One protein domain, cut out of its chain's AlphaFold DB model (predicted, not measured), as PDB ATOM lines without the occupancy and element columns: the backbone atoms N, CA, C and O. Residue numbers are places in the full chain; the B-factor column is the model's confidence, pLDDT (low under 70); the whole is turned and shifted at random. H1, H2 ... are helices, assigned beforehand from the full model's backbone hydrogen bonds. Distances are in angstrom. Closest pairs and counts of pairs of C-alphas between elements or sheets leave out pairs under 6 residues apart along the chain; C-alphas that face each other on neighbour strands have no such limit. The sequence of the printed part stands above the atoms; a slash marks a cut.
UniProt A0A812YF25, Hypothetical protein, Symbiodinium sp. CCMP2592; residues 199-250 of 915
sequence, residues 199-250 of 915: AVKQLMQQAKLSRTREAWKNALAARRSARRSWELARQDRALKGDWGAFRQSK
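This is residues 199 to 250 of the 915 residues of the protein "Hypothetical protein" of Symbiodinium sp. CCMP2592 (UniProt A0A812YF25). One long helix, H2, makes the length of a rod, and a shorter helix folds back along it at each end: H1 side by side with its first part at a shallow tilt of 16 degrees, and the small H3 more obliquely over its last residues. The stretch between H1 and H3 along H2 is bare of other helices. The printed part has 52 residues with three named helices, in the order H1, H2, H3, and no named strand; the class is all helix. It is only just extended, close to loose, with a radius of gyration of the C-alphas of 15.1 A and spans of 44 by 15 by 13 A.

H2, residues 213 to 239, is the longest helix, 39.2 A from C-alpha 213 at (144.846, 136.848, 170.398) to C-alpha 239 at (123.135, 104.603, 165.090). H1, residues 199 to 210, measures 16.3 A and begins with C-alpha 199 at (133.577, 129.412, 157.892). H3, residues 243 to 249, measures 9.8 A.

H2 touches H1 with its residues 215 to 226 alone; the closest C-alphas, those of Ala 207 and Ala 215, are 4.7 A apart. The two form a helical hairpin and run opposite ways at a shallow tilt of 16 degrees. H2 touches H3 with its residues 234 to 239 alone; the closest C-alphas, those of Ala 238 and Phe 246, are 4.8 A apart. These two also form a helical hairpin, and run opposite ways at a steep tilt of 41 degrees. H1 and H3 are apart. In H1, H2 and H3 every backbone O i to N i+4 pair is within hydrogen-bond range.

The two C-alphas farthest apart, those of Arg 211 and Gly 241, are 44.3 A apart. Residues 209 to 214 stand free. The printed part has no cut, and both links, H1 to H2 and H2 to H3, are tight. The mean pLDDT of the printed part is 87.7; H3 has a mean of 74, and residue 250 is under 70.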
ATOM      1  N   ALA A 199     133.646 128.388 156.848       92.44
ATOM      2  CA  ALA A 199     133.577 129.412 157.892       92.44
ATOM      3  C   ALA A 199     134.758 129.344 158.883       92.44
ATOM      4  O   ALA A 199     135.381 130.356 159.184       92.44
ATOM      5  N   VAL A 200     135.139 128.145 159.342       94.00
ATOM      6  CA  VAL A 200     136.300 127.966 160.237       94.00
ATOM      7  C   VAL A 200     137.604 128.301 159.513       94.00
ATOM      8  O   VAL A 200     138.487 128.915 160.106       94.00
ATOM      9  N   LYS A 201     137.729 127.953 158.225       93.38
ATOM     10  CA  LYS A 201     138.901 128.323 157.414       93.38
ATOM     11  C   LYS A 201     139.032 129.839 157.252       93.38
ATOM     12  O   LYS A 201     140.134 130.354 157.408       93.38
ATOM     13  N   GLN A 202     137.926 130.539 157.001       94.06
ATOM     14  CA  GLN A 202     137.895 132.000 156.915       94.06
ATOM     15  C   GLN A 202     138.307 132.645 158.242       94.06
ATOM     16  O   GLN A 202     139.172 133.514 158.243       94.06
ATOM     17  N   LEU A 203     137.790 132.158 159.376       93.38
ATOM     18  CA  LEU A 203     138.197 132.638 160.703       93.38
ATOM     19  C   LEU A 203     139.685 132.383 160.986       93.38
ATOM     20  O   LEU A 203     140.366 133.247 161.528       93.38
ATOM     21  N   MET A 204     140.219 131.226 160.582       91.75
ATOM     22  CA  MET A 204     141.654 130.927 160.697       91.75
ATOM     23  C   MET A 204     142.509 131.851 159.822       91.75
ATOM     24  O   MET A 204     143.587 132.270 160.237       91.75
ATOM     25  N   GLN A 205     142.040 132.188 158.621       92.06
ATOM     26  CA  GLN A 205     142.720 133.124 157.727       92.06
ATOM     27  C   GLN A 205     142.684 134.555 158.281       92.06
ATOM     28  O   GLN A 205     143.718 135.215 158.334       92.06
ATOM     29  N   GLN A 206     141.532 135.007 158.782       90.56
ATOM     30  CA  GLN A 206     141.383 136.301 159.453       90.56
ATOM     31  C   GLN A 206     142.245 136.399 160.720       90.56
ATOM     32  O   GLN A 206     142.849 137.438 160.977       90.56
ATOM     33  N   ALA A 207     142.376 135.315 161.491       91.88
ATOM     34  CA  ALA A 207     143.269 135.264 162.649       91.88
ATOM     35  C   ALA A 207     144.753 135.385 162.257       91.88
ATOM     36  O   ALA A 207     145.517 136.071 162.935       91.88
ATOM     37  N   LYS A 208     145.160 134.774 161.134       90.69
ATOM     38  CA  LYS A 208     146.521 134.922 160.586       90.69
ATOM     39  C   LYS A 208     146.813 136.346 160.113       90.69
ATOM     40  O   LYS A 208     147.910 136.834 160.358       90.69
ATOM     41  N   LEU A 209     145.843 136.988 159.458       90.06
ATOM     42  CA  LEU A 209     145.969 138.359 158.954       90.06
ATOM     43  C   LEU A 209     146.000 139.381 160.095       90.06
ATOM     44  O   LEU A 209     146.883 140.227 160.140       90.06
ATOM     45  N   SER A 210     145.066 139.275 161.041       88.69
ATOM     46  CA  SER A 210     144.947 140.227 162.152       88.69
ATOM     47  C   SER A 210     146.014 140.047 163.234       88.69
ATOM     48  O   SER A 210     146.274 140.983 163.979       88.69
ATOM     49  N   ARG A 211     146.616 138.852 163.356       87.12
ATOM     50  CA  ARG A 211     147.616 138.494 164.388       87.12
ATOM     51  C   ARG A 211     147.172 138.799 165.830       87.12
ATOM     52  O   ARG A 211     148.000 138.883 166.733       87.12
ATOM     53  N   THR A 212     145.865 138.912 166.076       91.31
ATOM     54  CA  THR A 212     145.311 139.211 167.403       91.31
ATOM     55  C   THR A 212     144.981 137.937 168.179       91.31
ATOM     56  O   THR A 212     144.510 136.937 167.628       91.31
ATOM     57  N   ARG A 213     145.179 137.971 169.503       90.44
ATOM     58  CA  ARG A 213     144.846 136.848 170.398       90.44
ATOM     59  C   ARG A 213     143.352 136.495 170.348       90.44
ATOM     60  O   ARG A 213     142.997 135.319 170.422       90.44
ATOM     61  N   GLU A 214     142.484 137.492 170.212       91.25
ATOM     62  CA  GLU A 214     141.028 137.313 170.185       91.25
ATOM     63  C   GLU A 214     140.552 136.599 168.919       91.25
ATOM     64  O   GLU A 214     139.785 135.637 169.013       91.25
ATOM     65  N   ALA A 215     141.076 136.975 167.747       88.88
ATOM     66  CA  ALA A 215     140.748 136.299 166.494       88.88
ATOM     67  C   ALA A 215     141.170 134.819 166.520       88.88
ATOM     68  O   ALA A 215     140.403 133.947 166.107       88.88
ATOM     69  N   TRP A 216     142.339 134.507 167.094       91.88
ATOM     70  CA  TRP A 216     142.774 133.122 167.303       91.88
ATOM     71  C   TRP A 216     141.875 132.355 168.275       91.88
ATOM     72  O   TRP A 216     141.513 131.206 168.003       91.88
ATOM     73  N   LYS A 217     141.465 132.978 169.388       94.44
ATOM     74  CA  LYS A 217     140.543 132.370 170.359       94.44
ATOM     75  C   LYS A 217     139.203 132.024 169.703       94.44
ATOM     76  O   LYS A 217     138.713 130.907 169.887       94.44
ATOM     77  N   ASN A 218     138.665 132.933 168.891       93.12
ATOM     78  CA  ASN A 218     137.409 132.749 168.165       93.12
ATOM     79  C   ASN A 218     137.523 131.652 167.096       93.12
ATOM     80  O   ASN A 218     136.687 130.748 167.054       93.12
ATOM     81  N   ALA A 219     138.593 131.649 166.296       92.75
ATOM     82  CA  ALA A 219     138.829 130.622 165.281       92.75
ATOM     83  C   ALA A 219     138.988 129.218 165.895       92.75
ATOM     84  O   ALA A 219     138.404 128.245 165.410       92.75
ATOM     85  N   LEU A 220     139.731 129.094 167.002       93.81
ATOM     86  CA  LEU A 220     139.909 127.826 167.719       93.81
ATOM     87  C   LEU A 220     138.627 127.362 168.424       93.81
ATOM     88  O   LEU A 220     138.368 126.159 168.500       93.81
ATOM     89  N   ALA A 221     137.811 128.282 168.945       94.50
ATOM     90  CA  ALA A 221     136.496 127.957 169.495       94.50
ATOM     91  C   ALA A 221     135.548 127.434 168.404       94.50
ATOM     92  O   ALA A 221     134.962 126.362 168.570       94.50
ATOM     93  N   ALA A 222     135.482 128.117 167.258       93.56
ATOM     94  CA  ALA A 222     134.686 127.695 166.107       93.56
ATOM     95  C   ALA A 222     135.127 126.322 165.581       93.56
ATOM     96  O   ALA A 222     134.293 125.455 165.327       93.56
ATOM     97  N   ARG A 223     136.441 126.069 165.506       95.50
ATOM     98  CA  ARG A 223     136.994 124.764 165.120       95.50
ATOM     99  C   ARG A 223     136.614 123.646 166.089       95.50
ATOM    100  O   ARG A 223     136.247 122.559 165.653       95.50
ATOM    101  N   ARG A 224     136.675 123.902 167.402       94.44
ATOM    102  CA  ARG A 224     136.245 122.931 168.424       94.44
ATOM    103  C   ARG A 224     134.753 122.619 168.309       94.44
ATOM    104  O   ARG A 224     134.389 121.450 168.373       94.44
ATOM    105  N   SER A 225     133.914 123.633 168.097       93.56
ATOM    106  CA  SER A 225     132.471 123.453 167.888       93.56
ATOM    107  C   SER A 225     132.174 122.638 166.623       93.56
ATOM    108  O   SER A 225     131.479 121.625 166.685       93.56
ATOM    109  N   ALA A 226     132.802 122.996 165.497       93.56
ATOM    110  CA  ALA A 226     132.667 122.273 164.234       93.56
ATOM    111  C   ALA A 226     133.089 120.802 164.370       93.56
ATOM    112  O   ALA A 226     132.379 119.906 163.911       93.56
ATOM    113  N   ARG A 227     134.195 120.526 165.067       92.50
ATOM    114  CA  ARG A 227     134.647 119.153 165.315       92.50
ATOM    115  C   ARG A 227     133.665 118.346 166.165       92.50
ATOM    116  O   ARG A 227     133.360 117.221 165.785       92.50
ATOM    117  N   ARG A 228     133.112 118.926 167.240       92.19
ATOM    118  CA  ARG A 228     132.064 118.265 168.041       92.19
ATOM    119  C   ARG A 228     130.826 117.953 167.207       92.19
ATOM    120  O   ARG A 228     130.313 116.844 167.279       92.19
ATOM    121  N   SER A 229     130.369 118.901 166.387       91.81
ATOM    122  CA  SER A 229     129.205 118.681 165.518       91.81
ATOM    123  C   SER A 229     129.440 117.553 164.505       91.81
ATOM    124  O   SER A 229     128.561 116.723 164.288       91.81
ATOM    125  N   TRP A 230     130.651 117.457 163.946       91.50
ATOM    126  CA  TRP A 230     131.038 116.371 163.047       91.50
ATOM    127  C   TRP A 230     131.121 115.015 163.771       91.50
ATOM    128  O   TRP A 230     130.686 114.005 163.218       91.50
ATOM    129  N   GLU A 231     131.625 114.978 165.010       88.56
ATOM    130  CA  GLU A 231     131.656 113.764 165.840       88.56
ATOM    131  C   GLU A 231     130.244 113.271 166.189       88.56
ATOM    132  O   GLU A 231     129.970 112.081 166.028       88.56
ATOM    133  N   LEU A 232     129.336 114.176 166.572       90.69
ATOM    134  CA  LEU A 232     127.925 113.868 166.838       90.69
ATOM    135  C   LEU A 232     127.212 113.344 165.585       90.69
ATOM    136  O   LEU A 232     126.576 112.296 165.628       90.69
ATOM    137  N   ALA A 233     127.379 114.007 164.437       88.75
ATOM    138  CA  ALA A 233     126.798 113.553 163.171       88.75
ATOM    139  C   ALA A 233     127.344 112.183 162.730       88.75
ATOM    140  O   ALA A 233     126.656 111.395 162.079       88.75
ATOM    141  N   ARG A 234     128.600 111.871 163.067       87.19
ATOM    142  CA  ARG A 234     129.177 110.543 162.834       87.19
ATOM    143  C   ARG A 234     128.536 109.484 163.737       87.19
ATOM    144  O   ARG A 234     128.273 108.390 163.248       87.19
ATOM    145  N   GLN A 235     128.284 109.792 165.010       86.00
ATOM    146  CA  GLN A 235     127.581 108.890 165.930       86.00
ATOM    147  C   GLN A 235     126.133 108.648 165.489       86.00
ATOM    148  O   GLN A 235     125.709 107.500 165.443       86.00
ATOM    149  N   ASP A 236     125.417 109.692 165.070       88.75
ATOM    150  CA  ASP A 236     124.060 109.576 164.520       88.75
ATOM    151  C   ASP A 236     124.013 108.655 163.287       88.75
ATOM    152  O   ASP A 236     123.179 107.755 163.204       88.75
ATOM    153  N   ARG A 237     124.974 108.783 162.359       82.81
ATOM    154  CA  ARG A 237     125.096 107.848 161.225       82.81
ATOM    155  C   ARG A 237     125.386 106.413 161.662       82.81
ATOM    156  O   ARG A 237     124.838 105.486 161.073       82.81
ATOM    157  N   ALA A 238     126.230 106.224 162.675       86.12
ATOM    158  CA  ALA A 238     126.507 104.897 163.219       86.12
ATOM    159  C   ALA A 238     125.246 104.263 163.835       86.12
ATOM    160  O   ALA A 238     124.994 103.086 163.595       86.12
ATOM    161  N   LEU A 239     124.429 105.046 164.551       82.88
ATOM    162  CA  LEU A 239     123.135 104.603 165.090       82.88
ATOM    163  C   LEU A 239     122.143 104.223 163.982       82.88
ATOM    164  O   LEU A 239     121.388 103.271 164.136       82.88
ATOM    165  N   LYS A 240     122.192 104.915 162.840       84.62
ATOM    166  CA  LYS A 240     121.386 104.622 161.641       84.62
ATOM    167  C   LYS A 240     121.916 103.454 160.792       84.62
ATOM    168  O   LYS A 240     121.404 103.229 159.702       84.62
ATOM    169  N   GLY A 241     122.935 102.726 161.255       76.38
ATOM    170  CA  GLY A 241     123.450 101.530 160.575       76.38
ATOM    171  C   GLY A 241     124.651 101.749 159.643       76.38
ATOM    172  O   GLY A 241     125.053 100.816 158.948       76.38
ATOM    173  N   ASP A 242     125.292 102.928 159.631       77.50
ATOM    174  CA  ASP A 242     126.569 103.122 158.918       77.50
ATOM    175  C   ASP A 242     127.714 102.395 159.657       77.50
ATOM    176  O   ASP A 242     128.410 102.948 160.518       77.50
ATOM    177  N   TRP A 243     127.952 101.134 159.282       70.94
ATOM    178  CA  TRP A 243     129.036 100.294 159.811       70.94
ATOM    179  C   TRP A 243     130.441 100.881 159.604       70.94
ATOM    180  O   TRP A 243     131.397 100.483 160.282       70.94
ATOM    181  N   GLY A 244     130.613 101.788 158.637       73.31
ATOM    182  CA  GLY A 244     131.864 102.508 158.417       73.31
ATOM    183  C   GLY A 244     132.102 103.560 159.497       73.31
ATOM    184  O   GLY A 244     133.204 103.632 160.046       73.31
ATOM    185  N   ALA A 245     131.060 104.320 159.842       79.75
ATOM    186  CA  ALA A 245     131.085 105.296 160.928       79.75
ATOM    187  C   ALA A 245     131.291 104.626 162.298       79.75
ATOM    188  O   ALA A 245     132.126 105.094 163.073       79.75
ATOM    189  N   PHE A 246     130.624 103.492 162.554       77.62
ATOM    190  CA  PHE A 246     130.788 102.706 163.786       77.62
ATOM    191  C   PHE A 246     132.215 102.163 163.968       77.62
ATOM    192  O   PHE A 246     132.797 102.225 165.051       77.62
ATOM    193  N   ARG A 247     132.839 101.656 162.898       73.19
ATOM    194  CA  ARG A 247     134.235 101.187 162.973       73.19
ATOM    195  C   ARG A 247     135.212 102.314 163.290       73.19
ATOM    196  O   ARG A 247     136.163 102.094 164.026       73.19
ATOM    197  N   GLN A 248     134.973 103.510 162.757       72.94
ATOM    198  CA  GLN A 248     135.811 104.687 163.003       72.94
ATOM    199  C   GLN A 248     135.533 105.367 164.353       72.94
ATOM    200  O   GLN A 248     136.328 106.209 164.778       72.94
ATOM    201  N   SER A 249     134.396 105.082 165.000       72.88
ATOM    202  CA  SER A 249     134.103 105.563 166.354       72.88
ATOM    203  C   SER A 249     134.768 104.716 167.430       72.88
ATOM    204  O   SER A 249     134.997 105.220 168.527       72.88
ATOM    205  N   LYS A 250     135.111 103.458 167.129       67.44
ATOM    206  CA  LYS A 250     135.963 102.657 168.009       67.44
ATOM    207  C   LYS A 250     137.361 103.270 168.037       67.44
ATOM    208  O   LYS A 250     137.931 103.578 166.990       67.44
TER     209      LYS A 250